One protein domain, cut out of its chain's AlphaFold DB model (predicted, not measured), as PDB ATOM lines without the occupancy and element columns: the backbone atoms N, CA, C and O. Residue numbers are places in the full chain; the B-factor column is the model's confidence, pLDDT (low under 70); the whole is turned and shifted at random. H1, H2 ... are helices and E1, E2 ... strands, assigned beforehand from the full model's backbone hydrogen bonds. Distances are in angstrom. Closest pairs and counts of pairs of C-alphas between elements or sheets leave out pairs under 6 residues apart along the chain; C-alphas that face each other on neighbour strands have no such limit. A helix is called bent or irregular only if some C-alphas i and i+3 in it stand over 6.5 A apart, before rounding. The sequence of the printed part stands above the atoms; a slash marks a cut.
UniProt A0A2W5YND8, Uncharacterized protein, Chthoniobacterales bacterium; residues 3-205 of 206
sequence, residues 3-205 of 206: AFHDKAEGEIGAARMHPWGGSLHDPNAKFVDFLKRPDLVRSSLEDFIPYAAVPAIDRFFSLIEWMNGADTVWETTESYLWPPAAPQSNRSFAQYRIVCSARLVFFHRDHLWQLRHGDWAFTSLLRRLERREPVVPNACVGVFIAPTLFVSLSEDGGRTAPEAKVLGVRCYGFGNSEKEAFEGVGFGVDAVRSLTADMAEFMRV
ATOM      1  N   ALA A   3       9.930  -0.943  44.048       91.25
ATOM      2  CA  ALA A   3      10.124  -2.090  43.172       91.25
ATOM      3  C   ALA A   3      11.610  -2.435  43.076       91.25
ATOM      4  O   ALA A   3      12.455  -1.556  43.247       91.25
ATOM      5  N   PHE A   4      11.925  -3.710  42.876       91.88
ATOM      6  CA  PHE A   4      13.302  -4.192  42.823       91.88
ATOM      7  C   PHE A   4      13.402  -5.484  42.011       91.88
ATOM      8  O   PHE A   4      12.415  -6.196  41.827       91.88
ATOM      9  N   HIS A   5      14.611  -5.799  41.553       91.75
ATOM     10  CA  HIS A   5      14.911  -7.105  40.978       91.75
ATOM     11  C   HIS A   5      14.973  -8.153  42.101       91.75
ATOM     12  O   HIS A   5      15.881  -8.123  42.933       91.75
ATOM     13  N   ASP A   6      13.991  -9.051  42.135       86.00
ATOM     14  CA  ASP A   6      13.909 -10.170  43.072       86.00
ATOM     15  C   ASP A   6      14.661 -11.393  42.530       86.00
ATOM     16  O   ASP A   6      14.890 -11.534  41.327       86.00
ATOM     17  N   LYS A   7      15.051 -12.303  43.419       78.94
ATOM     18  CA  LYS A   7      15.609 -13.593  43.015       78.94
ATOM     19  C   LYS A   7      14.464 -14.567  42.767       78.94
ATOM     20  O   LYS A   7      13.565 -14.686  43.595       78.94
ATOM     21  N   ALA A   8      14.515 -15.287  41.650       67.25
ATOM     22  CA  ALA A   8      13.593 -16.391  41.424       67.25
ATOM     23  C   ALA A   8      13.779 -17.464  42.512       67.25
ATOM     24  O   ALA A   8      14.906 -17.846  42.829       67.25
ATOM     25  N   GLU A   9      12.674 -17.948  43.076       60.12
ATOM     26  CA  GLU A   9      12.659 -19.086  44.000       60.12
ATOM     27  C   GLU A   9      12.341 -20.373  43.225       60.12
ATOM     28  O   GLU A   9      11.268 -20.507  42.632       60.12
ATOM     29  N   GLY A  10      13.293 -21.308  43.214       52.19
ATOM     30  CA  GLY A  10      13.239 -22.588  42.506       52.19
ATOM     31  C   GLY A  10      14.625 -23.235  42.461       52.19
ATOM     32  O   GLY A  10      15.623 -22.534  42.635       52.19
ATOM     33  N   GLU A  11      14.689 -24.560  42.292       43.69
ATOM     34  CA  GLU A  11      15.942 -25.326  42.244       43.69
ATOM     35  C   GLU A  11      16.974 -24.650  41.339       43.69
ATOM     36  O   GLU A  11      16.717 -24.332  40.176       43.69
ATOM     37  N   ILE A  12      18.153 -24.405  41.904       41.59
ATOM     38  CA  ILE A  12      19.285 -23.825  41.196       41.59
ATOM     39  C   ILE A  12      19.625 -24.751  40.017       41.59
ATOM     40  O   ILE A  12      20.225 -25.802  40.217       41.59
ATOM     41  N   GLY A  13      19.262 -24.349  38.793       52.06
ATOM     42  CA  GLY A  13      19.895 -24.848  37.569       52.06
ATOM     43  C   GLY A  13      19.029 -25.526  36.503       52.06
ATOM     44  O   GLY A  13      19.601 -25.874  35.474       52.06
ATOM     45  N   ALA A  14      17.710 -25.700  36.666       67.12
ATOM     46  CA  ALA A  14      16.878 -26.320  35.622       67.12
ATOM     47  C   ALA A  14      15.677 -25.454  35.211       67.12
ATOM     48  O   ALA A  14      14.870 -25.043  36.047       67.12
ATOM     49  N   ALA A  15      15.543 -25.197  33.906       81.44
ATOM     50  CA  ALA A  15      14.371 -24.545  33.336       81.44
ATOM     51  C   ALA A  15      13.119 -25.415  33.510       81.44
ATOM     52  O   ALA A  15      13.152 -26.632  33.313       81.44
ATOM     53  N   ARG A  16      11.996 -24.790  33.874       84.94
ATOM     54  CA  ARG A  16      10.722 -25.502  34.041       84.94
ATOM     55  C   ARG A  16      10.054 -25.715  32.693       84.94
ATOM     56  O   ARG A  16      10.021 -24.805  31.877       84.94
ATOM     57  N   MET A  17       9.476 -26.886  32.461       89.75
ATOM     58  CA  MET A  17       8.653 -27.089  31.268       89.75
ATOM     59  C   MET A  17       7.303 -26.389  31.424       89.75
ATOM     60  O   MET A  17       6.713 -26.422  32.501       89.75
ATOM     61  N   HIS A  18       6.800 -25.793  30.349       92.06
ATOM     62  CA  HIS A  18       5.437 -25.291  30.265       92.06
ATOM     63  C   HIS A  18       4.706 -25.948  29.074       92.06
ATOM     64  O   HIS A  18       5.199 -25.862  27.941       92.06
ATOM     65  N   PRO A  19       3.541 -26.587  29.299       91.38
ATOM     66  CA  PRO A  19       2.919 -26.836  30.606       91.38
ATOM     67  C   PRO A  19       3.748 -27.806  31.469       91.38
ATOM     68  O   PRO A  19       4.420 -28.695  30.945       91.38
ATOM     69  N   TRP A  20       3.703 -27.648  32.796       85.75
ATOM     70  CA  TRP A  20       4.404 -28.537  33.730       85.75
ATOM     71  C   TRP A  20       3.516 -29.723  34.141       85.75
ATOM     72  O   TRP A  20       2.319 -29.576  34.376       85.75
ATOM     73  N   GLY A  21       4.104 -30.924  34.214       75.19
ATOM     74  CA  GLY A  21       3.351 -32.172  34.413       75.19
ATOM     75  C   GLY A  21       2.915 -32.461  35.856       75.19
ATOM     76  O   GLY A  21       1.908 -33.137  36.058       75.19
ATOM     77  N   GLY A  22       3.649 -31.960  36.852       71.12
ATOM     78  CA  GLY A  22       3.323 -32.121  38.270       71.12
ATOM     79  C   GLY A  22       4.410 -31.570  39.196       71.12
ATOM     80  O   GLY A  22       5.527 -31.304  38.746       71.12
ATOM     81  N   SER A  23       4.084 -31.389  40.475       68.88
ATOM     82  CA  SER A  23       5.056 -31.017  41.510       68.88
ATOM     83  C   SER A  23       5.734 -32.259  42.095       68.88
ATOM     84  O   SER A  23       5.087 -33.278  42.331       68.88
ATOM     85  N   LEU A  24       7.038 -32.172  42.382       65.12
ATOM     86  CA  LEU A  24       7.757 -33.223  43.119       65.12
ATOM     87  C   LEU A  24       7.258 -33.361  44.565       65.12
ATOM     88  O   LEU A  24       7.328 -34.443  45.142       65.12
ATOM     89  N   HIS A  25       6.766 -32.264  45.145       63.94
ATOM     90  CA  HIS A  25       6.307 -32.214  46.533       63.94
ATOM     91  C   HIS A  25       4.825 -32.573  46.685       63.94
ATOM     92  O   HIS A  25       4.424 -33.026  47.754       63.94
ATOM     93  N   ASP A  26       4.032 -32.412  45.623       67.81
ATOM     94  CA  ASP A  26       2.635 -32.839  45.574       67.81
ATOM     95  C   ASP A  26       2.295 -33.407  44.181       67.81
ATOM     96  O   ASP A  26       2.096 -32.646  43.232       67.81
ATOM     97  N   PRO A  27       2.180 -34.739  44.039       70.94
ATOM     98  CA  PRO A  27       1.802 -35.383  42.779       70.94
ATOM     99  C   PRO A  27       0.408 -34.989  42.259       70.94
ATOM    100  O   PRO A  27       0.090 -35.238  41.090       70.94
ATOM    101  N   ASN A  28      -0.445 -34.419  43.118       72.56
ATOM    102  CA  ASN A  28      -1.767 -33.923  42.744       72.56
ATOM    103  C   ASN A  28      -1.728 -32.473  42.262       72.56
ATOM    104  O   ASN A  28      -2.609 -32.087  41.490       72.56
ATOM    105  N   ALA A  29      -0.710 -31.700  42.652       75.44
ATOM    106  CA  ALA A  29      -0.482 -30.375  42.104       75.44
ATOM    107  C   ALA A  29      -0.053 -30.523  40.645       75.44
ATOM    108  O   ALA A  29       0.973 -31.134  40.327       75.44
ATOM    109  N   LYS A  30      -0.875 -29.986  39.749       81.81
ATOM    110  CA  LYS A  30      -0.695 -30.055  38.299       81.81
ATOM    111  C   LYS A  30      -0.979 -28.697  37.696       81.81
ATOM    112  O   LYS A  30      -1.779 -27.931  38.230       81.81
ATOM    113  N   PHE A  31      -0.366 -28.439  36.547       89.69
ATOM    114  CA  PHE A  31      -0.719 -27.281  35.749       89.69
ATOM    115  C   PHE A  31      -2.210 -27.317  35.390       89.69
ATOM    116  O   PHE A  31      -2.712 -28.312  34.859       89.69
ATOM    117  N   VAL A  32      -2.900 -26.209  35.661       92.00
ATOM    118  CA  VAL A  32      -4.269 -25.970  35.211       92.00
ATOM    119  C   VAL A  32      -4.221 -24.928  34.103       92.00
ATOM    120  O   VAL A  32      -3.785 -23.799  34.311       92.00
ATOM    121  N   ASP A  33      -4.689 -25.319  32.922       94.88
ATOM    122  CA  ASP A  33      -4.814 -24.430  31.770       94.88
ATOM    123  C   ASP A  33      -6.033 -23.513  31.966       94.88
ATOM    124  O   ASP A  33      -7.169 -23.878  31.644       94.88
ATOM    125  N   PHE A  34      -5.804 -22.326  32.532       96.81
ATOM    126  CA  PHE A  34      -6.863 -21.345  32.778       96.81
ATOM    127  C   PHE A  34      -7.404 -20.698  31.498       96.81
ATOM    128  O   PHE A  34      -8.504 -20.152  31.541       96.81
ATOM    129  N   LEU A  35      -6.714 -20.812  30.355       95.94
ATOM    130  CA  LEU A  35      -7.286 -20.417  29.064       95.94
ATOM    131  C   LEU A  35      -8.428 -21.364  28.674       95.94
ATOM    132  O   LEU A  35      -9.457 -20.929  28.159       95.94
ATOM    133  N   LYS A  36      -8.271 -22.667  28.943       96.19
ATOM    134  CA  LYS A  36      -9.309 -23.682  28.684       96.19
ATOM    135  C   LYS A  36     -10.336 -23.808  29.804       96.19
ATOM    136  O   LYS A  36     -11.461 -24.230  29.540       96.19
ATOM    137  N   ARG A  37      -9.952 -23.511  31.045       96.12
ATOM    138  CA  ARG A  37     -10.777 -23.679  32.254       96.12
ATOM    139  C   ARG A  37     -10.757 -22.429  33.142       96.12
ATOM    140  O   ARG A  37     -10.297 -22.499  34.283       96.12
ATOM    141  N   PRO A  38     -11.259 -21.280  32.653       96.12
ATOM    142  CA  PRO A  38     -11.268 -20.038  33.429       96.12
ATOM    143  C   PRO A  38     -12.138 -20.134  34.692       96.12
ATOM    144  O   PRO A  38     -11.877 -19.448  35.675       96.12
ATOM    145  N   ASP A  39     -13.129 -21.033  34.703       96.69
ATOM    146  CA  ASP A  39     -13.988 -21.322  35.855       96.69
ATOM    147  C   ASP A  39     -13.215 -21.838  37.080       96.69
ATOM    148  O   ASP A  39     -13.695 -21.725  38.206       96.69
ATOM    149  N   LEU A  40     -12.007 -22.372  36.873       96.44
ATOM    150  CA  LEU A  40     -11.209 -22.992  37.925       96.44
ATOM    151  C   LEU A  40     -10.294 -22.025  38.686       96.44
ATOM    152  O   LEU A  40      -9.773 -22.408  39.732       96.44
ATOM    153  N   VAL A  41     -10.104 -20.781  38.225       96.38
ATOM    154  CA  VAL A  41      -9.124 -19.843  38.818       96.38
ATOM    155  C   VAL A  41      -9.316 -19.687  40.328       96.38
ATOM    156  O   VAL A  41      -8.359 -19.769  41.092       96.38
ATOM    157  N   ARG A  42     -10.557 -19.517  40.788       96.88
ATOM    158  CA  ARG A  42     -10.850 -19.282  42.212       96.88
ATOM    159  C   ARG A  42     -10.848 -20.551  43.070       96.88
ATOM    160  O   ARG A  42     -10.830 -20.448  44.292       96.88
ATOM    161  N   SER A  43     -10.871 -21.734  42.454       95.19
ATOM    162  CA  SER A  43     -10.935 -23.032  43.145       95.19
ATOM    163  C   SER A  43      -9.648 -23.851  43.071       95.19
ATOM    164  O   SER A  43      -9.538 -24.855  43.767       95.19
ATOM    165  N   SER A  44      -8.701 -23.466  42.213       93.38
ATOM    166  CA  SER A  44      -7.486 -24.244  41.932       93.38
ATOM    167  C   SER A  44      -6.202 -23.646  42.502       93.38
ATOM    168  O   SER A  44      -5.152 -24.231  42.287       93.38
ATOM    169  N   LEU A  45      -6.268 -22.507  43.200       93.44
ATOM    170  CA  LEU A  45      -5.105 -21.887  43.846       93.44
ATOM    171  C   LEU A  45      -5.140 -22.166  45.352       93.44
ATOM    172  O   LEU A  45      -5.653 -21.365  46.135       93.44
ATOM    173  N   GLU A  46      -4.625 -23.322  45.753       91.94
ATOM    174  CA  GLU A  46      -4.751 -23.911  47.087       91.94
ATOM    175  C   GLU A  46      -4.301 -22.981  48.219       91.94
ATOM    176  O   GLU A  46      -5.017 -22.851  49.214       91.94
ATOM    177  N   ASP A  47      -3.193 -22.257  48.042       93.75
ATOM    178  CA  ASP A  47      -2.676 -21.336  49.063       93.75
ATOM    179  C   ASP A  47      -3.593 -20.124  49.282       93.75
ATOM    180  O   ASP A  47      -3.557 -19.478  50.331       93.75
ATOM    181  N   PHE A  48      -4.417 -19.791  48.286       96.44
ATOM    182  CA  PHE A  48      -5.275 -18.608  48.277       96.44
ATOM    183  C   PHE A  48      -6.673 -18.905  48.829       96.44
ATOM    184  O   PHE A  48      -7.318 -18.000  49.361       96.44
ATOM    185  N   ILE A  49      -7.136 -20.160  48.755       95.50
ATOM    186  CA  ILE A  49      -8.474 -20.579  49.207       95.50
ATOM    187  C   ILE A  49      -8.755 -20.193  50.673       95.50
ATOM    188  O   ILE A  49      -9.823 -19.625  50.921       95.50
ATOM    189  N   PRO A  50      -7.838 -20.395  51.647       97.00
ATOM    190  CA  PRO A  50      -8.073 -19.989  53.038       97.00
ATOM    191  C   PRO A  50      -8.324 -18.485  53.217       97.00
ATOM    192  O   PRO A  50      -8.928 -18.067  54.203       97.00
ATOM    193  N   TYR A  51      -7.883 -17.672  52.255       97.25
ATOM    194  CA  TYR A  51      -7.960 -16.216  52.282       97.25
ATOM    195  C   TYR A  51      -8.915 -15.655  51.223       97.25
ATOM    196  O   TYR A  51      -8.904 -14.452  50.974       97.25
ATOM    197  N   ALA A  52      -9.775 -16.479  50.615       96.50
ATOM    198  CA  ALA A  52     -10.654 -16.059  49.518       96.50
ATOM    199  C   ALA A  52     -11.611 -14.906  49.885       96.50
ATOM    200  O   ALA A  52     -12.033 -14.153  49.013       96.50
ATOM    201  N   ALA A  53     -11.932 -14.731  51.174       96.94
ATOM    202  CA  ALA A  53     -12.745 -13.616  51.666       96.94
ATOM    203  C   ALA A  53     -11.965 -12.293  51.831       96.94
ATOM    204  O   ALA A  53     -12.558 -11.252  52.116       96.94
ATOM    205  N   VAL A  54     -10.635 -12.309  51.691       97.81
ATOM    206  CA  VAL A  54      -9.786 -11.122  51.825       97.81
ATOM    207  C   VAL A  54      -9.833 -10.312  50.519       97.81
ATOM    208  O   VAL A  54      -9.490 -10.848  49.465       97.81
ATOM    209  N   PRO A  55     -10.154  -9.001  50.550       98.19
ATOM    210  CA  PRO A  55     -10.283  -8.196  49.329       98.19
ATOM    211  C   PRO A  55      -9.042  -8.186  48.427       98.19
ATOM    212  O   PRO A  55      -9.160  -8.128  47.210       98.19
ATOM    213  N   ALA A  56      -7.840  -8.251  49.004       97.69
ATOM    214  CA  ALA A  56      -6.602  -8.315  48.227       97.69
ATOM    215  C   ALA A  56      -6.465  -9.619  47.423       97.69
ATOM    216  O   ALA A  56      -5.884  -9.616  46.339       97.69
ATOM    217  N   ILE A  57      -7.022 -10.719  47.932       98.19
ATOM    218  CA  ILE A  57      -7.006 -12.023  47.268       98.19
ATOM    219  C   ILE A  57      -8.028 -12.058  46.134       98.19
ATOM    220  O   ILE A  57      -7.712 -12.543  45.052       98.19
ATOM    221  N   ASP A  58      -9.195 -11.436  46.312       98.25
ATOM    222  CA  ASP A  58     -10.150 -11.231  45.216       98.25
ATOM    223  C   ASP A  58      -9.545 -10.411  44.058       98.25
ATOM    224  O   ASP A  58      -9.699 -10.769  42.887       98.25
ATOM    225  N   ARG A  59      -8.756  -9.370  44.366       98.38
ATOM    226  CA  ARG A  59      -7.993  -8.621  43.348       98.38
ATOM    227  C   ARG A  59      -6.959  -9.497  42.643       98.38
ATOM    228  O   ARG A  59      -6.777  -9.361  41.435       98.38
ATOM    229  N   PHE A  60      -6.294 -10.394  43.374       98.50
ATOM    230  CA  PHE A  60      -5.326 -11.329  42.801       98.50
ATOM    231  C   PHE A  60      -5.997 -12.335  41.856       98.50
ATOM    232  O   PHE A  60      -5.539 -12.497  40.726       98.50
ATOM    233  N   PHE A  61      -7.125 -12.931  42.256       98.50
ATOM    234  CA  PHE A  61      -7.935 -13.764  41.362       98.50
ATOM    235  C   PHE A  61      -8.357 -12.987  40.118       98.50
ATOM    236  O   PHE A  61      -8.140 -13.452  39.004       98.50
ATOM    237  N   SER A  62      -8.844 -11.759  40.297       98.38
ATOM    238  CA  SER A  62      -9.252 -10.889  39.191       98.38
ATOM    239  C   SER A  62      -8.102 -10.546  38.238       98.38
ATOM    240  O   SER A  62      -8.338 -10.286  37.056       98.38
ATOM    241  N   LEU A  63      -6.858 -10.489  38.727       98.56
ATOM    242  CA  LEU A  63      -5.672 -10.317  37.887       98.56
ATOM    243  C   LEU A  63      -5.413 -11.570  37.044       98.56
ATOM    244  O   LEU A  63      -5.177 -11.435  35.847       98.56
ATOM    245  N   ILE A  64      -5.476 -12.762  37.641       98.44
ATOM    246  CA  ILE A  64      -5.286 -14.032  36.926       98.44
ATOM    247  C   ILE A  64      -6.399 -14.246  35.898       98.44
ATOM    248  O   ILE A  64      -6.109 -14.581  34.753       98.44
ATOM    249  N   GLU A  65      -7.656 -14.002  36.269       98.38
ATOM    250  CA  GLU A  65      -8.807 -14.068  35.361       98.38
ATOM    251  C   GLU A  65      -8.608 -13.145  34.157       98.38
ATOM    252  O   GLU A  65      -8.781 -13.565  33.016       98.38
ATOM    253  N   TRP A  66      -8.173 -11.902  34.397       98.12
ATOM    254  CA  TRP A  66      -7.864 -10.972  33.315       98.12
ATOM    255  C   TRP A  66      -6.687 -11.457  32.465       98.12
ATOM    256  O   TRP A  66      -6.819 -11.494  31.245       98.12
ATOM    257  N   MET A  67      -5.570 -11.864  33.084       98.19
ATOM    258  CA  MET A  67      -4.378 -12.353  32.381       98.19
ATOM    259  C   MET A  67      -4.688 -13.565  31.502       98.19
ATOM    260  O   MET A  67      -4.119 -13.674  30.433       98.19
ATOM    261  N   ASN A  68      -5.617 -14.439  31.884       97.94
ATOM    262  CA  ASN A  68      -6.013 -15.604  31.085       97.94
ATOM    263  C   ASN A  68      -7.273 -15.357  30.227       97.94
ATOM    264  O   ASN A  68      -7.771 -16.264  29.568       97.94
ATOM    265  N   GLY A  69      -7.793 -14.126  30.191       96.19
ATOM    266  CA  GLY A  69      -8.970 -13.753  29.402       96.19
ATOM    267  C   GLY A  69      -8.648 -13.435  27.938       96.19
ATOM    268  O   GLY A  69      -7.507 -13.162  27.574       96.19
ATOM    269  N   ALA A  70      -9.648 -13.411  27.059       93.75
ATOM    270  CA  ALA A  70      -9.435 -13.110  25.634       93.75
ATOM    271  C   ALA A  70      -8.856 -11.697  25.376       93.75
ATOM    272  O   ALA A  70      -8.190 -11.471  24.368       93.75
ATOM    273  N   ASP A  71      -9.047 -10.770  26.316       91.31
ATOM    274  CA  ASP A  71      -8.733  -9.346  26.152       91.31
ATOM    275  C   ASP A  71      -7.287  -8.966  26.479       91.31
ATOM    276  O   ASP A  71      -6.964  -7.778  26.570       91.31
ATOM    277  N   THR A  72      -6.374  -9.926  26.575       95.38
ATOM    278  CA  THR A  72      -4.953  -9.667  26.827       95.38
ATOM    279  C   THR A  72      -4.054 -10.663  26.102       95.38
ATOM    280  O   THR A  72      -4.510 -11.694  25.614       95.38
ATOM    281  N   VAL A  73      -2.768 -10.330  26.009       96.88
ATOM    282  CA  VAL A  73      -1.735 -11.178  25.393       96.88
ATOM    283  C   VAL A  73      -1.007 -12.059  26.407       96.88
ATOM    284  O   VAL A  73      -0.195 -12.896  26.023       96.88
ATOM    285  N   TRP A  74      -1.267 -11.854  27.696       97.75
ATOM    286  CA  TRP A  74      -0.598 -12.564  28.779       97.75
ATOM    287  C   TRP A  74      -1.216 -13.938  29.041       97.75
ATOM    288  O   TRP A  74      -2.326 -14.224  28.615       97.75
ATOM    289  N   GLU A  75      -0.494 -14.795  29.743       98.00
ATOM    290  CA  GLU A  75      -0.941 -16.082  30.272       98.00
ATOM    291  C   GLU A  75      -0.167 -16.357  31.560       98.00
ATOM    292  O   GLU A  75       0.999 -15.975  31.680       98.00
ATOM    293  N   THR A  76      -0.811 -16.984  32.544       97.44
ATOM    294  CA  THR A  76      -0.183 -17.312  33.833       97.44
ATOM    295  C   THR A  76       0.150 -18.793  33.915       97.44
ATOM    296  O   THR A  76      -0.626 -19.613  33.435       97.44
ATOM    297  N   THR A  77       1.222 -19.162  34.616       94.25
ATOM    298  CA  THR A  77       1.598 -20.584  34.768       94.25
ATOM    299  C   THR A  77       1.771 -21.072  36.191       94.25
ATOM    300  O   THR A  77       1.614 -22.268  36.437       94.25
ATOM    301  N   GLU A  78       2.157 -20.201  37.113       90.75
ATOM    302  CA  GLU A  78       2.295 -20.562  38.516       90.75
ATOM    303  C   GLU A  78       2.046 -19.340  39.393       90.75
ATOM    304  O   GLU A  78       2.351 -18.200  39.030       90.75
ATOM    305  N   SER A  79       1.519 -19.597  40.577       94.38
ATOM    306  CA  SER A  79       1.360 -18.612  41.635       94.38
ATOM    307  C   SER A  79       1.644 -19.264  42.974       94.38
ATOM    308  O   SER A  79       1.658 -20.485  43.079       94.38
ATOM    309  N   TYR A  80       1.890 -18.450  43.987       93.31
ATOM    310  CA  TYR A  80       2.043 -18.917  45.360       93.31
ATOM    311  C   TYR A  80       1.687 -17.780  46.316       93.31
ATOM    312  O   TYR A  80       2.005 -16.620  46.024       93.31
ATOM    313  N   LEU A  81       1.059 -18.090  47.448       96.06
ATOM    314  CA  LEU A  81       0.805 -17.124  48.515       96.06
ATOM    315  C   LEU A  81       1.636 -17.485  49.744       96.06
ATOM    316  O   LEU A  81       1.407 -18.503  50.387       96.06
ATOM    317  N   TRP A  82       2.547 -16.592  50.126       95.06
ATOM    318  CA  TRP A  82       3.154 -16.632  51.449       95.06
ATOM    319  C   TRP A  82       2.195 -15.958  52.442       95.06
ATOM    320  O   TRP A  82       1.974 -14.741  52.328       95.06
ATOM    321  N   PRO A  83       1.614 -16.705  53.399       93.94
ATOM    322  CA  PRO A  83       0.637 -16.164  54.335       93.94
ATOM    323  C   PRO A  83       1.273 -15.147  55.296       93.94
ATOM    324  O   PRO A  83       2.500 -15.092  55.415       93.94
ATOM    325  N   PRO A  84       0.467 -14.337  56.006       95.50
ATOM    326  CA  PRO A  84       0.969 -13.420  57.023       95.50
ATOM    327  C   PRO A  84       1.909 -14.107  58.021       95.50
ATOM    328  O   PRO A  84       1.544 -15.069  58.693       95.50
ATOM    329  N   ALA A  85       3.133 -13.600  58.123       94.31
ATOM    330  CA  ALA A  85       4.165 -14.123  59.009       94.31
ATOM    331  C   ALA A  85       5.044 -12.992  59.554       94.31
ATOM    332  O   ALA A  85       5.043 -11.874  59.035       94.31
ATOM    333  N   ALA A  86       5.827 -13.277  60.597       91.19
ATOM    334  CA  ALA A  86       6.822 -12.328  61.087       91.19
ATOM    335  C   ALA A  86       7.889 -12.058  60.000       91.19
ATOM    336  O   ALA A  86       8.379 -13.008  59.382       91.19
ATOM    337  N   PRO A  87       8.274 -10.793  59.752       85.62
ATOM    338  CA  PRO A  87       9.245 -10.467  58.721       85.62
ATOM    339  C   PRO A  87      10.626 -11.019  59.065       85.62
ATOM    340  O   PRO A  87      11.131 -10.861  60.177       85.62
ATOM    341  N   GLN A  88      11.276 -11.620  58.071       73.44
ATOM    342  CA  GLN A  88      12.678 -12.008  58.174       73.44
ATOM    343  C   GLN A  88      13.542 -10.748  58.048       73.44
ATOM    344  O   GLN A  88      13.587 -10.142  56.983       73.44
ATOM    345  N   SER A  89      14.132 -10.316  59.169       63.91
ATOM    346  CA  SER A  89      15.184  -9.289  59.329       63.91
ATOM    347  C   SER A  89      15.411  -8.294  58.166       63.91
ATOM    348  O   SER A  89      16.540  -8.080  57.725       63.91
ATOM    349  N   ASN A  90      14.370  -7.596  57.701       68.12
ATOM    350  CA  ASN A  90      14.513  -6.545  56.692       68.12
ATOM    351  C   ASN A  90      14.533  -5.168  57.363       68.12
ATOM    352  O   ASN A  90      13.494  -4.647  57.768       68.12
ATOM    353  N   ARG A  91      15.718  -4.545  57.442       73.25
ATOM    354  CA  ARG A  91      15.887  -3.220  58.068       73.25
ATOM    355  C   ARG A  91      15.010  -2.133  57.438       73.25
ATOM    356  O   ARG A  91      14.614  -1.215  58.144       73.25
ATOM    357  N   SER A  92      14.688  -2.236  56.145       77.62
ATOM    358  CA  SER A  92      13.882  -1.226  55.436       77.62
ATOM    359  C   SER A  92      12.402  -1.237  55.820       77.62
ATOM    360  O   SER A  92      11.701  -0.268  55.537       77.62
ATOM    361  N   PHE A  93      11.937  -2.326  56.437       83.31
ATOM    362  CA  PHE A  93      10.549  -2.542  56.846       83.31
ATOM    363  C   PHE A  93      10.459  -2.952  58.324       83.31
ATOM    364  O   PHE A  93       9.476  -3.556  58.745       83.31
ATOM    365  N   ALA A  94      11.488  -2.626  59.115       85.06
ATOM    366  CA  ALA A  94      11.618  -3.040  60.512       85.06
ATOM    367  C   ALA A  94      10.507  -2.497  61.429       85.06
ATOM    368  O   ALA A  94      10.308  -3.019  62.522       85.06
ATOM    369  N   GLN A  95       9.787  -1.459  60.995       90.38
ATOM    370  CA  GLN A  95       8.633  -0.907  61.702       90.38
ATOM    371  C   GLN A  95       7.373  -1.781  61.613       90.38
ATOM    372  O   GLN A  95       6.431  -1.550  62.367       90.38
ATOM    373  N   TYR A  96       7.330  -2.746  60.693       93.88
ATOM    374  CA  TYR A  96       6.191  -3.638  60.508       93.88
ATOM    375  C   TYR A  96       6.449  -4.986  61.179       93.88
ATOM    376  O   TYR A  96       7.571  -5.491  61.199       93.88
ATOM    377  N   ARG A  97       5.392  -5.584  61.729       94.75
ATOM    378  CA  ARG A  97       5.455  -6.853  62.474       94.75
ATOM    379  C   ARG A  97       5.019  -8.059  61.651       94.75
ATOM    380  O   ARG A  97       5.245  -9.186  62.081       94.75
ATOM    381  N   ILE A  98       4.391  -7.819  60.505       95.44
ATOM    382  CA  ILE A  98       3.813  -8.824  59.617       95.44
ATOM    383  C   ILE A  98       4.241  -8.523  58.180       95.44
ATOM    384  O   ILE A  98       4.246  -7.366  57.752       95.44
ATOM    385  N   VAL A  99       4.570  -9.576  57.439       95.94
ATOM    386  CA  VAL A  99       4.719  -9.583  55.984       95.94
ATOM    387  C   VAL A  99       3.863 -10.701  55.394       95.94
ATOM    388  O   VAL A  99       3.785 -11.789  55.959       95.94
ATOM    389  N   CYS A 100       3.245 -10.446  54.250       95.88
ATOM    390  CA  CYS A 100       2.703 -11.476  53.368       95.88
ATOM    391  C   CYS A 100       3.119 -11.173  51.928       95.88
ATOM    392  O   CYS A 100       3.515 -10.045  51.604       95.88
ATOM    393  N   SER A 101       3.072 -12.176  51.053       96.75
ATOM    394  CA  SER A 101       3.388 -11.939  49.647       96.75
ATOM    395  C   SER A 101       2.647 -12.863  48.702       96.75
ATOM    396  O   SER A 101       2.632 -14.069  48.924       96.75
ATOM    397  N   ALA A 102       2.128 -12.314  47.608       97.69
ATOM    398  CA  ALA A 102       1.554 -13.087  46.512       97.69
ATOM    399  C   ALA A 102       2.503 -13.066  45.308       97.69
ATOM    400  O   ALA A 102       2.880 -11.996  44.818       97.69
ATOM    401  N   ARG A 103       2.904 -14.246  44.842       96.81
ATOM    402  CA  ARG A 103       3.763 -14.448  43.674       96.81
ATOM    403  C   ARG A 103       2.922 -14.861  42.475       96.81
ATOM    404  O   ARG A 103       2.034 -15.698  42.616       96.81
ATOM    405  N   LEU A 104       3.253 -14.335  41.303       97.56
ATOM    406  CA  LEU A 104       2.663 -14.722  40.027       97.56
ATOM    407  C   LEU A 104       3.748 -14.812  38.957       97.56
ATOM    408  O   LEU A 104       4.587 -13.917  38.858       97.56
ATOM    409  N   VAL A 105       3.708 -15.863  38.146       97.12
ATOM    410  CA  VAL A 105       4.550 -16.022  36.958       97.12
ATOM    411  C   VAL A 105       3.666 -16.062  35.724       97.12
ATOM    412  O   VAL A 105       2.670 -16.792  35.673       97.12
ATOM    413  N   PHE A 106       4.036 -15.259  34.735       98.00
ATOM    414  CA  PHE A 106       3.271 -15.040  33.522       98.00
ATOM    415  C   PHE A 106       4.179 -14.740  32.326       98.00
ATOM    416  O   PHE A 106       5.351 -14.375  32.459       98.00
ATOM    417  N   PHE A 107       3.635 -14.910  31.130       98.06
ATOM    418  CA  PHE A 107       4.335 -14.721  29.865       98.06
ATOM    419  C   PHE A 107       3.357 -14.360  28.751       98.06
ATOM    420  O   PHE A 107       2.145 -14.385  28.937       98.06
ATOM    421  N   HIS A 108       3.886 -13.979  27.597       97.81
ATOM    422  CA  HIS A 108       3.112 -13.709  26.397       97.81
ATOM    423  C   HIS A 108       2.686 -15.018  25.712       97.81
ATOM    424  O   HIS A 108       3.535 -15.866  25.438       97.81
ATOM    425  N   ARG A 109       1.395 -15.158  25.383       96.12
ATOM    426  CA  ARG A 109       0.784 -16.367  24.781       96.12
ATOM    427  C   ARG A 109       1.468 -16.845  23.507       96.12
ATOM    428  O   ARG A 109       1.535 -18.036  23.233       96.12
ATOM    429  N   ASP A 110       1.972 -15.911  22.705       96.69
ATOM    430  CA  ASP A 110       2.907 -16.264  21.639       96.69
ATOM    431  C   ASP A 110       4.276 -16.598  22.254       96.69
ATOM    432  O   ASP A 110       5.058 -15.708  22.603       96.69
ATOM    433  N   HIS A 111       4.563 -17.895  22.375       96.69
ATOM    434  CA  HIS A 111       5.810 -18.396  22.950       96.69
ATOM    435  C   HIS A 111       7.052 -18.011  22.128       96.69
ATOM    436  O   HIS A 111       8.133 -17.856  22.702       96.69
ATOM    437  N   LEU A 112       6.932 -17.801  20.808       96.38
ATOM    438  CA  LEU A 112       8.042 -17.295  19.990       96.38
ATOM    439  C   LEU A 112       8.313 -15.824  20.293       96.38
ATOM    440  O   LEU A 112       9.476 -15.420  20.370       96.38
ATOM    441  N   TRP A 113       7.260 -15.029  20.495       96.25
ATOM    442  CA  TRP A 113       7.408 -13.658  20.973       96.25
ATOM    443  C   TRP A 113       8.085 -13.642  22.345       96.25
ATOM    444  O   TRP A 113       9.077 -12.936  22.530       96.25
ATOM    445  N   GLN A 114       7.620 -14.472  23.288       97.06
ATOM    446  CA  GLN A 114       8.191 -14.535  24.635       97.06
ATOM    447  C   GLN A 114       9.679 -14.893  24.605       97.06
ATOM    448  O   GLN A 114      10.483 -14.246  25.279       97.06
ATOM    449  N   LEU A 115      10.054 -15.887  23.798       96.44
ATOM    450  CA  LEU A 115      11.442 -16.301  23.615       96.44
ATOM    451  C   LEU A 115      12.333 -15.135  23.158       96.44
ATOM    452  O   LEU A 115      13.452 -14.985  23.641       96.44
ATOM    453  N   ARG A 116      11.838 -14.292  22.245       96.56
ATOM    454  CA  ARG A 116      12.600 -13.175  21.663       96.56
ATOM    455  C   ARG A 116      12.612 -11.923  22.538       96.56
ATOM    456  O   ARG A 116      13.575 -11.160  22.490       96.56
ATOM    457  N   HIS A 117      11.551 -11.689  23.308       96.75
ATOM    458  CA  HIS A 117      11.289 -10.397  23.947       96.75
ATOM    459  C   HIS A 117      11.190 -10.445  25.478       96.75
ATOM    460  O   HIS A 117      10.934  -9.411  26.097       96.75
ATOM    461  N   GLY A 118      11.456 -11.591  26.117       95.69
ATOM    462  CA  GLY A 118      11.374 -11.744  27.575       95.69
ATOM    463  C   GLY A 118      12.212 -10.732  28.372       95.69
ATOM    464  O   GLY A 118      11.702 -10.122  29.311       95.69
ATOM    465  N   ASP A 119      13.458 -10.465  27.961       96.00
ATOM    466  CA  ASP A 119      14.322  -9.466  28.621       96.00
ATOM    467  C   ASP A 119      13.773  -8.036  28.505       96.00
ATOM    468  O   ASP A 119      13.847  -7.240  29.451       96.00
ATOM    469  N   TRP A 120      13.197  -7.701  27.346       96.12
ATOM    470  CA  TRP A 120      12.555  -6.408  27.138       96.12
ATOM    471  C   TRP A 120      11.299  -6.278  28.001       96.12
ATOM    472  O   TRP A 120      11.112  -5.241  28.642       96.12
ATOM    473  N   ALA A 121      10.472  -7.323  28.067       96.50
ATOM    474  CA  ALA A 121       9.265  -7.340  28.883       96.50
ATOM    475  C   ALA A 121       9.607  -7.173  30.374       96.50
ATOM    476  O   ALA A 121       9.036  -6.306  31.038       96.50
ATOM    477  N   PHE A 122      10.602  -7.915  30.874       96.75
ATOM    478  CA  PHE A 122      11.120  -7.783  32.238       96.75
ATOM    479  C   PHE A 122      11.604  -6.357  32.534       96.75
ATOM    480  O   PHE A 122      11.146  -5.721  33.484       96.75
ATOM    481  N   THR A 123      12.496  -5.825  31.692       96.56
ATOM    482  CA  THR A 123      13.076  -4.488  31.886       96.56
ATOM    483  C   THR A 123      12.002  -3.404  31.845       96.56
ATOM    484  O   THR A 123      12.052  -2.441  32.613       96.56
ATOM    485  N   SER A 124      11.019  -3.555  30.958       96.31
ATOM    486  CA  SER A 124       9.902  -2.622  30.817       96.31
ATOM    487  C   SER A 124       9.012  -2.624  32.054       96.31
ATOM    488  O   SER A 124       8.699  -1.549  32.566       96.31
ATOM    489  N   LEU A 125       8.656  -3.802  32.569       96.88
ATOM    490  CA  LEU A 125       7.852  -3.929  33.780       96.88
ATOM    491  C   LEU A 125       8.577  -3.344  34.997       96.88
ATOM    492  O   LEU A 125       8.012  -2.497  35.689       96.88
ATOM    493  N   LEU A 126       9.837  -3.735  35.221       96.81
ATOM    494  CA  LEU A 126      10.632  -3.263  36.356       96.81
ATOM    495  C   LEU A 126      10.776  -1.736  36.343       96.81
ATOM    496  O   LEU A 126      10.413  -1.082  37.318       96.81
ATOM    497  N   ARG A 127      11.199  -1.143  35.218       95.75
ATOM    498  CA  ARG A 127      11.372   0.319  35.113       95.75
ATOM    499  C   ARG A 127      10.070   1.087  35.307       95.75
ATOM    500  O   ARG A 127      10.085   2.190  35.850       95.75
ATOM    501  N   ARG A 128       8.943   0.553  34.824       95.94
ATOM    502  CA  ARG A 128       7.628   1.187  35.002       95.94
ATOM    503  C   ARG A 128       7.168   1.113  36.459       95.94
ATOM    504  O   ARG A 128       6.629   2.095  36.962       95.94
ATOM    505  N   LEU A 129       7.423   0.000  37.147       95.19
ATOM    506  CA  LEU A 129       7.145  -0.140  38.578       95.19
ATOM    507  C   LEU A 129       8.018   0.796  39.429       95.19
ATOM    508  O   LEU A 129       7.495   1.450  40.329       95.19
ATOM    509  N   GLU A 130       9.314   0.915  39.124       93.94
ATOM    510  CA  GLU A 130      10.258   1.792  39.840       93.94
ATOM    511  C   GLU A 130       9.883   3.278  39.766       93.94
ATOM    512  O   GLU A 130      10.168   4.035  40.689       93.94
ATOM    513  N   ARG A 131       9.229   3.703  38.679       93.00
ATOM    514  CA  ARG A 131       8.810   5.098  38.453       93.00
ATOM    515  C   ARG A 131       7.400   5.405  38.963       93.00
ATOM    516  O   ARG A 131       6.891   6.496  38.712       93.00
ATOM    517  N   ARG A 132       6.728   4.447  39.609       89.69
ATOM    518  CA  ARG A 132       5.314   4.583  39.973       89.69
ATOM    519  C   ARG A 132       5.124   5.413  41.241       89.69
ATOM    520  O   ARG A 132       5.451   4.966  42.343       89.69
ATOM    521  N   GLU A 133       4.449   6.545  41.071       84.44
ATOM    522  CA  GLU A 133       3.976   7.419  42.146       84.44
ATOM    523  C   GLU A 133       2.453   7.283  42.372       84.44
ATOM    524  O   GLU A 133       1.721   6.974  41.427       84.44
ATOM    525  N   PRO A 134       1.950   7.513  43.602       84.62
ATOM    526  CA  PRO A 134       2.718   7.758  44.822       84.62
ATOM    527  C   PRO A 134       3.397   6.492  45.379       84.62
ATOM    528  O   PRO A 134       2.970   5.346  45.163       84.62
ATOM    529  N   VAL A 135       4.457   6.681  46.165       86.69
ATOM    530  CA  VAL A 135       5.056   5.592  46.947       86.69
ATOM    531  C   VAL A 135       4.145   5.169  48.103       86.69
ATOM    532  O   VAL A 135       4.088   5.819  49.139       86.69
ATOM    533  N   VAL A 136       3.482   4.019  47.943       91.19
ATOM    534  CA  VAL A 136       2.777   3.312  49.024       91.19
ATOM    535  C   VAL A 136       3.799   2.709  50.012       91.19
ATOM    536  O   VAL A 136       4.569   1.838  49.595       91.19
ATOM    537  N   PRO A 137       3.852   3.147  51.288       90.56
ATOM    538  CA  PRO A 137       4.932   2.772  52.214       90.56
ATOM    539  C   PRO A 137       4.925   1.314  52.684       90.56
ATOM    540  O   PRO A 137       5.963   0.806  53.109       90.56
ATOM    541  N   ASN A 138       3.769   0.654  52.657       93.25
ATOM    542  CA  ASN A 138       3.583  -0.710  53.151       93.25
ATOM    543  C   ASN A 138       3.514  -1.756  52.021       93.25
ATOM    544  O   ASN A 138       3.152  -2.902  52.269       93.25
ATOM    545  N   ALA A 139       3.872  -1.376  50.788       95.19
ATOM    546  CA  ALA A 139       3.834  -2.245  49.616       95.19
ATOM    547  C   ALA A 139       5.167  -2.234  48.856       95.19
ATOM    548  O   ALA A 139       5.811  -1.190  48.687       95.19
ATOM    549  N   CYS A 140       5.563  -3.399  48.349       94.81
ATOM    550  CA  CYS A 140       6.740  -3.558  47.503       94.81
ATOM    551  C   CYS A 140       6.482  -4.610  46.418       94.81
ATOM    552  O   CYS A 140       5.794  -5.593  46.677       94.81
ATOM    553  N   VAL A 141       7.047  -4.439  45.224       96.50
ATOM    554  CA  VAL A 141       6.962  -5.443  44.151       96.50
ATOM    555  C   VAL A 141       8.360  -5.904  43.761       96.50
ATOM    556  O   VAL A 141       9.152  -5.140  43.212       96.50
ATOM    557  N   GLY A 142       8.661  -7.166  44.042       96.25
ATOM    558  CA  GLY A 142       9.814  -7.849  43.472       96.25
ATOM    559  C   GLY A 142       9.494  -8.309  42.052       96.25
ATOM    560  O   GLY A 142       8.419  -8.858  41.824       96.25
ATOM    561  N   VAL A 143      10.395  -8.093  41.097       97.25
ATOM    562  CA  VAL A 143      10.270  -8.597  39.719       97.25
ATOM    563  C   VAL A 143      11.431  -9.539  39.447       97.25
ATOM    564  O   VAL A 143      12.572  -9.179  39.717       97.25
ATOM    565  N   PHE A 144      11.169 -10.718  38.900       95.56
ATOM    566  CA  PHE A 144      12.187 -11.721  38.596       95.56
ATOM    567  C   PHE A 144      11.941 -12.365  37.230       95.56
ATOM    568  O   PHE A 144      10.900 -12.164  36.603       95.56
ATOM    569  N   ILE A 145      12.922 -13.136  36.766       94.31
ATOM    570  CA  ILE A 145      12.814 -13.977  35.574       94.31
ATOM    571  C   ILE A 145      12.871 -15.435  36.008       94.31
ATOM    572  O   ILE A 145      13.738 -15.801  36.801       94.31
ATOM    573  N   ALA A 146      11.990 -16.263  35.456       91.69
ATOM    574  CA  ALA A 146      12.080 -17.712  35.575       91.69
ATOM    575  C   ALA A 146      12.444 -18.328  34.207       91.69
ATOM    576  O   ALA A 146      11.793 -18.020  33.206       91.69
ATOM    577  N   PRO A 147      13.478 -19.182  34.130       92.25
ATOM    578  CA  PRO A 147      13.754 -19.983  32.940       92.25
ATOM    579  C   PRO A 147      12.622 -20.978  32.652       92.25
ATOM    580  O   PRO A 147      12.170 -21.694  33.551       92.25
ATOM    581  N   THR A 148      12.146 -21.038  31.409       92.56
ATOM    582  CA  THR A 148      11.039 -21.912  30.992       92.56
ATOM    583  C   THR A 148      11.281 -22.519  29.613       92.56
ATOM    584  O   THR A 148      11.661 -21.824  28.675       92.56
ATOM    585  N   LEU A 149      11.018 -23.819  29.482       93.69
ATOM    586  CA  LEU A 149      11.006 -24.560  28.224       93.69
ATOM    587  C   LEU A 149       9.558 -24.702  27.753       93.69
ATOM    588  O   LEU A 149       8.773 -25.439  28.350       93.69
ATOM    589  N   PHE A 150       9.188 -24.006  26.684       94.62
ATOM    590  CA  PHE A 150       7.858 -24.159  26.103       94.62
ATOM    591  C   PHE A 150       7.806 -25.420  25.247       94.62
ATOM    592  O   PHE A 150       8.429 -25.478  24.187       94.62
ATOM    593  N   VAL A 151       7.021 -26.414  25.669       93.38
ATOM    594  CA  VAL A 151       6.883 -27.695  24.952       93.38
ATOM    595  C   VAL A 151       6.450 -27.474  23.501       93.38
ATOM    596  O   VAL A 151       6.922 -28.166  22.603       93.38
ATOM    597  N   SER A 152       5.621 -26.458  23.250       93.62
ATOM    598  CA  SER A 152       5.145 -26.101  21.908       93.62
ATOM    599  C   SER A 152       6.234 -25.597  20.953       93.62
ATOM    600  O   SER A 152       5.969 -25.464  19.764       93.62
ATOM    601  N   LEU A 153       7.425 -25.247  21.454       94.12
ATOM    602  CA  LEU A 153       8.560 -24.785  20.646       94.12
ATOM    603  C   LEU A 153       9.501 -25.932  20.247       94.12
ATOM    604  O   LEU A 153      10.622 -25.688  19.807       94.12
ATOM    605  N   SER A 154       9.060 -27.177  20.413       92.31
ATOM    606  CA  SER A 154       9.818 -28.378  20.069       92.31
ATOM    607  C   SER A 154       8.896 -29.475  19.549       92.31
ATOM    608  O   SER A 154       7.745 -29.577  19.970       92.31
ATOM    609  N   GLU A 155       9.413 -30.330  18.671       89.56
ATOM    610  CA  GLU A 155       8.669 -31.483  18.142       89.56
ATOM    611  C   GLU A 155       8.761 -32.721  19.055       89.56
ATOM    612  O   GLU A 155       8.002 -33.674  18.898       89.56
ATOM    613  N   ASP A 156       9.667 -32.717  20.036       87.00
ATOM    614  CA  ASP A 156      10.024 -33.875  20.868       87.00
ATOM    615  C   ASP A 156       9.519 -33.793  22.319       87.00
ATOM    616  O   ASP A 156      10.052 -34.453  23.219       87.00
ATOM    617  N   GLY A 157       8.478 -32.993  22.555       80.00
ATOM    618  CA  GLY A 157       7.849 -32.874  23.870       80.00
ATOM    619  C   GLY A 157       8.653 -32.047  24.877       80.00
ATOM    620  O   GLY A 157       8.569 -32.305  26.074       80.00
ATOM    621  N   GLY A 158       9.426 -31.065  24.416       81.69
ATOM    622  CA  GLY A 158      10.140 -30.090  25.245       81.69
ATOM    623  C   GLY A 158      11.637 -30.352  25.398       81.69
ATOM    624  O   GLY A 158      12.326 -29.517  25.978       81.69
ATOM    625  N   ARG A 159      12.169 -31.473  24.891       81.25
ATOM    626  CA  ARG A 159      13.573 -31.869  25.122       81.25
ATOM    627  C   ARG A 159      14.560 -30.986  24.367       81.25
ATOM    628  O   ARG A 159      15.668 -30.773  24.850       81.25
ATOM    629  N   THR A 160      14.159 -30.481  23.206       88.88
ATOM    630  CA  THR A 160      14.945 -29.542  22.390       88.88
ATOM    631  C   THR A 160      14.383 -28.123  22.404       88.88
ATOM    632  O   THR A 160      14.869 -27.267  21.665       88.88
ATOM    633  N   ALA A 161      13.376 -27.849  23.241       91.69
ATOM    634  CA  ALA A 161      12.800 -26.514  23.332       91.69
ATOM    635  C   ALA A 161      13.866 -25.509  23.804       91.69
ATOM    636  O   ALA A 161      14.590 -25.788  24.765       91.69
ATOM    637  N   PRO A 162      13.980 -24.336  23.159       93.44
ATOM    638  CA  PRO A 162      14.876 -23.295  23.629       93.44
ATOM    639  C   PRO A 162      14.386 -22.735  24.970       93.44
ATOM    640  O   PRO A 162      13.183 -22.625  25.216       93.44
ATOM    641  N   GLU A 163      15.329 -22.337  25.820       93.94
ATOM    642  CA  GLU A 163      15.015 -21.668  27.080       93.94
ATOM    643  C   GLU A 163      14.508 -20.246  26.826       93.94
ATOM    644  O   GLU A 163      15.210 -19.396  26.277       93.94
ATOM    645  N   ALA A 164      13.277 -19.986  27.258       94.75
ATOM    646  CA  ALA A 164      12.680 -18.666  27.310       94.75
ATOM    647  C   ALA A 164      12.724 -18.107  28.737       94.75
ATOM    648  O   ALA A 164      12.719 -18.833  29.731       94.75
ATOM    649  N   LYS A 165      12.716 -16.780  28.834       94.38
ATOM    650  CA  LYS A 165      12.670 -16.041  30.098       94.38
ATOM    651  C   LYS A 165      11.245 -15.578  30.346       94.38
ATOM    652  O   LYS A 165      10.807 -14.661  29.656       94.38
ATOM    653  N   VAL A 166      10.523 -16.179  31.288       95.81
ATOM    654  CA  VAL A 166       9.167 -15.730  31.660       95.81
ATOM    655  C   VAL A 166       9.218 -14.752  32.828       95.81
ATOM    656  O   VAL A 166      10.185 -14.733  33.595       95.81
ATOM    657  N   LEU A 167       8.197 -13.904  32.942       97.31
ATOM    658  CA  LEU A 167       8.150 -12.851  33.946       97.31
ATOM    659  C   LEU A 167       7.591 -13.394  35.253       97.31
ATOM    660  O   LEU A 167       6.584 -14.095  35.272       97.31
ATOM    661  N   GLY A 168       8.209 -13.000  36.354       97.06
ATOM    662  CA  GLY A 168       7.711 -13.234  37.694       97.06
ATOM    663  C   GLY A 168       7.545 -11.928  38.450       97.06
ATOM    664  O   GLY A 168       8.373 -11.022  38.347       97.06
ATOM    665  N   VAL A 169       6.486 -11.837  39.243       97.81
ATOM    666  CA  VAL A 169       6.294 -10.768  40.222       97.81
ATOM    667  C   VAL A 169       6.009 -11.361  41.588       97.81
ATOM    668  O   VAL A 169       5.343 -12.389  41.710       97.81
ATOM    669  N   ARG A 170       6.478 -10.684  42.630       97.50
ATOM    670  CA  ARG A 170       6.084 -10.924  44.012       97.50
ATOM    671  C   ARG A 170       5.603  -9.622  44.632       97.50
ATOM    672  O   ARG A 170       6.381  -8.696  44.844       97.50
ATOM    673  N   CYS A 171       4.308  -9.558  44.908       97.62
ATOM    674  CA  CYS A 171       3.668  -8.434  45.573       97.62
ATOM    675  C   CYS A 171       3.776  -8.650  47.078       97.62
ATOM    676  O   CYS A 171       3.097  -9.517  47.621       97.62
ATOM    677  N   TYR A 172       4.644  -7.888  47.734       96.81
ATOM    678  CA  TYR A 172       4.807  -7.883  49.179       96.81
ATOM    679  C   TYR A 172       3.913  -6.830  49.809       96.81
ATOM    680  O   TYR A 172       3.870  -5.681  49.357       96.81
ATOM    681  N   GLY A 173       3.293  -7.206  50.915       96.56
ATOM    682  CA  GLY A 173       2.619  -6.285  51.804       96.56
ATOM    683  C   GLY A 173       3.147  -6.418  53.222       96.56
ATOM    684  O   GLY A 173       3.422  -7.517  53.704       96.56
ATOM    685  N   PHE A 174       3.312  -5.277  53.876       96.44
ATOM    686  CA  PHE A 174       3.825  -5.165  55.233       96.44
ATOM    687  C   PHE A 174       2.768  -4.523  56.124       96.44
ATOM    688  O   PHE A 174       1.974  -3.706  55.666       96.44
ATOM    689  N   GLY A 175       2.742  -4.882  57.402       96.19
ATOM    690  CA  GLY A 175       1.793  -4.282  58.328       96.19
ATOM    691  C   GLY A 175       2.040  -4.619  59.789       96.19
ATOM    692  O   GLY A 175       2.886  -5.440  60.143       96.19
ATOM    693  N   ASN A 176       1.275  -3.974  60.659       96.31
ATOM    694  CA  ASN A 176       1.138  -4.303  62.076       96.31
ATOM    695  C   ASN A 176      -0.097  -5.173  62.355       96.31
ATOM    696  O   ASN A 176      -0.313  -5.596  63.488       96.31
ATOM    697  N   SER A 177      -0.886  -5.454  61.315       96.56
ATOM    698  CA  SER A 177      -2.002  -6.399  61.301       96.56
ATOM    699  C   SER A 177      -2.022  -7.166  59.976       96.56
ATOM    700  O   SER A 177      -1.480  -6.689  58.977       96.56
ATOM    701  N   GLU A 178      -2.672  -8.332  59.941       96.81
ATOM    702  CA  GLU A 178      -2.852  -9.094  58.695       96.81
ATOM    703  C   GLU A 178      -3.606  -8.285  57.640       96.81
ATOM    704  O   GLU A 178      -3.244  -8.310  56.467       96.81
ATOM    705  N   LYS A 179      -4.618  -7.516  58.064       97.12
ATOM    706  CA  LYS A 179      -5.396  -6.643  57.179       97.12
ATOM    707  C   LYS A 179      -4.497  -5.647  56.443       97.12
ATOM    708  O   LYS A 179      -4.603  -5.527  55.228       97.12
ATOM    709  N   GLU A 180      -3.622  -4.960  57.171       97.12
ATOM    710  CA  GLU A 180      -2.691  -3.979  56.599       97.12
ATOM    711  C   GLU A 180      -1.671  -4.645  55.666       97.12
ATOM    712  O   GLU A 180      -1.389  -4.124  54.586       97.12
ATOM    713  N   ALA A 181      -1.158  -5.822  56.041       97.19
ATOM    714  CA  ALA A 181      -0.247  -6.578  55.189       97.19
ATOM    715  C   ALA A 181      -0.936  -7.000  53.880       97.19
ATOM    716  O   ALA A 181      -0.418  -6.735  52.798       97.19
ATOM    717  N   PHE A 182      -2.143  -7.565  53.937       98.19
ATOM    718  CA  PHE A 182      -2.892  -7.910  52.728       98.19
ATOM    719  C   PHE A 182      -3.254  -6.688  51.884       98.19
ATOM    720  O   PHE A 182      -3.194  -6.758  50.660       98.19
ATOM    721  N   GLU A 183      -3.581  -5.555  52.499       97.62
ATOM    722  CA  GLU A 183      -3.809  -4.308  51.768       97.62
ATOM    723  C   GLU A 183      -2.561  -3.881  50.973       97.62
ATOM    724  O   GLU A 183      -2.671  -3.535  49.796       97.62
ATOM    725  N   GLY A 184      -1.368  -4.021  51.563       96.88
ATOM    726  CA  GLY A 184      -0.086  -3.843  50.876       96.88
ATOM    727  C   GLY A 184       0.075  -4.747  49.647       96.88
ATOM    728  O   GLY A 184       0.459  -4.272  48.575       96.88
ATOM    729  N   VAL A 185      -0.285  -6.031  49.765       98.06
ATOM    730  CA  VAL A 185      -0.304  -6.970  48.626       98.06
ATOM    731  C   VAL A 185      -1.269  -6.487  47.547       98.06
ATOM    732  O   VAL A 185      -0.893  -6.445  46.377       98.06
ATOM    733  N   GLY A 186      -2.476  -6.068  47.935       98.06
ATOM    734  CA  GLY A 186      -3.489  -5.541  47.022       98.06
ATOM    735  C   GLY A 186      -2.971  -4.372  46.184       98.06
ATOM    736  O   GLY A 186      -3.135  -4.375  44.968       98.06
ATOM    737  N   PHE A 187      -2.254  -3.422  46.796       97.81
ATOM    738  CA  PHE A 187      -1.624  -2.326  46.054       97.81
ATOM    739  C   PHE A 187      -0.600  -2.817  45.024       97.81
ATOM    740  O   PHE A 187      -0.567  -2.301  43.906       97.81
ATOM    741  N   GLY A 188       0.225  -3.806  45.378       97.44
ATOM    742  CA  GLY A 188       1.168  -4.427  44.445       97.44
ATOM    743  C   GLY A 188       0.461  -5.076  43.252       97.44
ATOM    744  O   GLY A 188       0.842  -4.841  42.106       97.44
ATOM    745  N   VAL A 189      -0.615  -5.820  43.516       98.19
ATOM    746  CA  VAL A 189      -1.440  -6.478  42.490       98.19
ATOM    747  C   VAL A 189      -2.059  -5.459  41.536       98.19
ATOM    748  O   VAL A 189      -1.955  -5.616  40.320       98.19
ATOM    749  N   ASP A 190      -2.633  -4.379  42.067       97.88
ATOM    750  CA  ASP A 190      -3.248  -3.317  41.264       97.88
ATOM    751  C   ASP A 190      -2.211  -2.614  40.368       97.88
ATOM    752  O   ASP A 190      -2.486  -2.293  39.206       97.88
ATOM    753  N   ALA A 191      -0.984  -2.421  40.866       97.25
ATOM    754  CA  ALA A 191       0.123  -1.904  40.067       97.25
ATOM    755  C   ALA A 191       0.532  -2.848  38.937       97.25
ATOM    756  O   ALA A 191       0.681  -2.392  37.801       97.25
ATOM    757  N   VAL A 192       0.701  -4.140  39.229       97.75
ATOM    758  CA  VAL A 192       1.036  -5.145  38.211       97.75
ATOM    759  C   VAL A 192      -0.053  -5.189  37.144       97.75
ATOM    760  O   VAL A 192       0.269  -5.121  35.959       97.75
ATOM    761  N   ARG A 193      -1.332  -5.225  37.536       97.81
ATOM    762  CA  ARG A 193      -2.473  -5.225  36.610       97.81
ATOM    763  C   ARG A 193      -2.448  -4.024  35.673       97.81
ATOM    764  O   ARG A 193      -2.504  -4.194  34.463       97.81
ATOM    765  N   SER A 194      -2.341  -2.819  36.229       97.19
ATOM    766  CA  SER A 194      -2.312  -1.580  35.446       97.19
ATOM    767  C   SER A 194      -1.167  -1.582  34.431       97.19
ATOM    768  O   SER A 194      -1.392  -1.335  33.254       97.19
ATOM    769  N   LEU A 195       0.052  -1.924  34.852       96.75
ATOM    770  CA  LEU A 195       1.216  -1.851  33.965       96.75
ATOM    771  C   LEU A 195       1.240  -2.955  32.911       96.75
ATOM    772  O   LEU A 195       1.674  -2.716  31.786       96.75
ATOM    773  N   THR A 196       0.783  -4.155  33.259       96.69
ATOM    774  CA  THR A 196       0.678  -5.257  32.296       96.69
ATOM    775  C   THR A 196      -0.428  -5.006  31.275       96.69
ATOM    776  O   THR A 196      -0.258  -5.404  30.125       96.69
ATOM    777  N   ALA A 197      -1.503  -4.296  31.636       96.81
ATOM    778  CA  ALA A 197      -2.510  -3.830  30.683       96.81
ATOM    779  C   ALA A 197      -1.921  -2.822  29.684       96.81
ATOM    780  O   ALA A 197      -2.015  -3.047  28.478       96.81
ATOM    781  N   ASP A 198      -1.208  -1.797  30.163       95.38
ATOM    782  CA  ASP A 198      -0.538  -0.814  29.295       95.38
ATOM    783  C   ASP A 198       0.494  -1.476  28.364       95.38
ATOM    784  O   ASP A 198       0.695  -1.074  27.219       95.38
ATOM    785  N   MET A 199       1.209  -2.485  28.870       95.00
ATOM    786  CA  MET A 199       2.161  -3.258  28.073       95.00
ATOM    787  C   MET A 199       1.452  -4.112  27.016       95.00
ATOM    788  O   MET A 199       1.928  -4.161  25.886       95.00
ATOM    789  N   ALA A 200       0.328  -4.751  27.354       93.81
ATOM    790  CA  ALA A 200      -0.457  -5.541  26.408       93.81
ATOM    791  C   ALA A 200      -1.013  -4.676  25.266       93.81
ATOM    792  O   ALA A 200      -0.982  -5.093  24.111       93.81
ATOM    793  N   GLU A 201      -1.480  -3.463  25.567       93.06
ATOM    794  CA  GLU A 201      -1.934  -2.511  24.550       93.06
ATOM    795  C   GLU A 201      -0.791  -2.095  23.617       93.06
ATOM    796  O   GLU A 201      -0.936  -2.157  22.398       93.06
ATOM    797  N   PHE A 202       0.376  -1.766  24.177       91.06
ATOM    798  CA  PHE A 202       1.561  -1.429  23.389       91.06
ATOM    799  C   PHE A 202       2.019  -2.580  22.477       91.06
ATOM    800  O   PHE A 202       2.416  -2.343  21.342       91.06
ATOM    801  N   MET A 203       1.942  -3.829  22.940       89.88
ATOM    802  CA  MET A 203       2.338  -4.993  22.137       89.88
ATOM    803  C   MET A 203       1.379  -5.288  20.982       89.88
ATOM    804  O   MET A 203       1.799  -5.877  19.996       89.88
ATOM    805  N   ARG A 204       0.108  -4.877  21.067       84.25
ATOM    806  CA  ARG A 204      -0.874  -5.082  19.986       84.25
ATOM    807  C   ARG A 204      -0.647  -4.199  18.764       84.25
ATOM    808  O   ARG A 204      -1.210  -4.484  17.713       84.25
ATOM    809  N   VAL A 205       0.104  -3.112  18.918       82.19
ATOM    810  CA  VAL A 205       0.362  -2.132  17.850       82.19
ATOM    811  C   VAL A 205       1.763  -2.255  17.242       82.19
ATOM    812  O   VAL A 205       2.107  -1.462  16.366       82.19
TER     813      VAL A 205
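AT A GLANCE: This is residues 3 to 205 of the 206 residues of an uncharacterized protein of Chthoniobacterales bacterium (UniProt A0A2W5YND8). A twisted sheet of four long strands, E3, E4, E5 and E6, has two helices, H1 and H3, side by side over one face, while a third helix, H2, covers E5 and E6. Two short strands, E1 and E2, line one side of E5, beside different parts of it, and a long link without a named element, residues 19 to 54, leads from E2 to H1. The printed part has 203 residues, with three named helices and six named strands in the order E1, E2, H1, E3, E4, H2, E5, E6, H3, of mixed class. The sheet is branched and mixed: E1 and E2 are parallel to E5, and the other neighbour pairs are antiparallel. The whole is compact, with a radius of gyration of the C-alphas of 16.7 A and spans of 53 by 39 by 33 A.

IN THESE COORDINATES: E1, residues 3 to 5, begins at C-alpha 3 (10.124, -2.090, 43.172). E2 is residues 16 to 18, and H1, residues 55 to 67, is 18.4 A long. E3, residues 74 to 85, is 30.6 A long and bends by 66 degrees at residue 77. E4, residues 98 to 108, is 33.6 A long. H2, residues 111 to 130, is 26.7 A long and irregular, with C-alphas 116 and 119 8.1 A apart and a kink of 67 degrees near residue 118. E5, residues 139 to 150, is 32.4 A long and bends by 55 degrees at residue 147. E6, residues 163 to 175, is 38.1 A long. H3, residues 178 to 204, is 39.0 A long and ends at C-alpha 204 (-0.874, -5.082, 19.986).

HOW THE PARTS SIT: E5 has E6 on one side, with N 142 and O 170 2.9 A apart, and E1 and E2 on the other side, with N 143 and O 4 2.9 A apart and N 18 and O 149 2.8 A apart. E4 has E6 on one side, N 102 and O 171 3.0 A apart, and E3 on the other, N 82 and O 101 2.8 A apart. These N and O pairs are within hydrogen-bond range. E3 and E4 form a hairpin, as do E5 and E6. H1 is on the sheet over E4, at a height over the sheet of 10.1 A. H3 is on the same face as H1, and the closest C-alphas of E6 and H3, Gly 173 and Gly 184, are 3.8 A apart. H1 and H3 touch at a shallow tilt of 18 degrees, the same way, the C-alphas of Ala 56 and Gly 186 being closest at 4.3 A. H2 is on the sheet over E5 and E6, at a height of 7.6 A. With residues 125 to 129 alone it touches H3, closest at the C-alphas of Leu 125 and Leu 195, 7.0 A. H1 and H2 are apart. Every O i to N i+4 pair is within range in H1 and H3, and 14 of 16 in H2.

THE WHOLE: The C-alphas of Gln 95 and Glu 155, the two farthest apart, are 53.2 A apart. The printed part has no cut. The links E2 to H1, E3 to E4 and E5 to E6 are long. The mean pLDDT of the printed part is 91.3; residues 8 to 14, 23 to 26 and 89 to 90 are under 70.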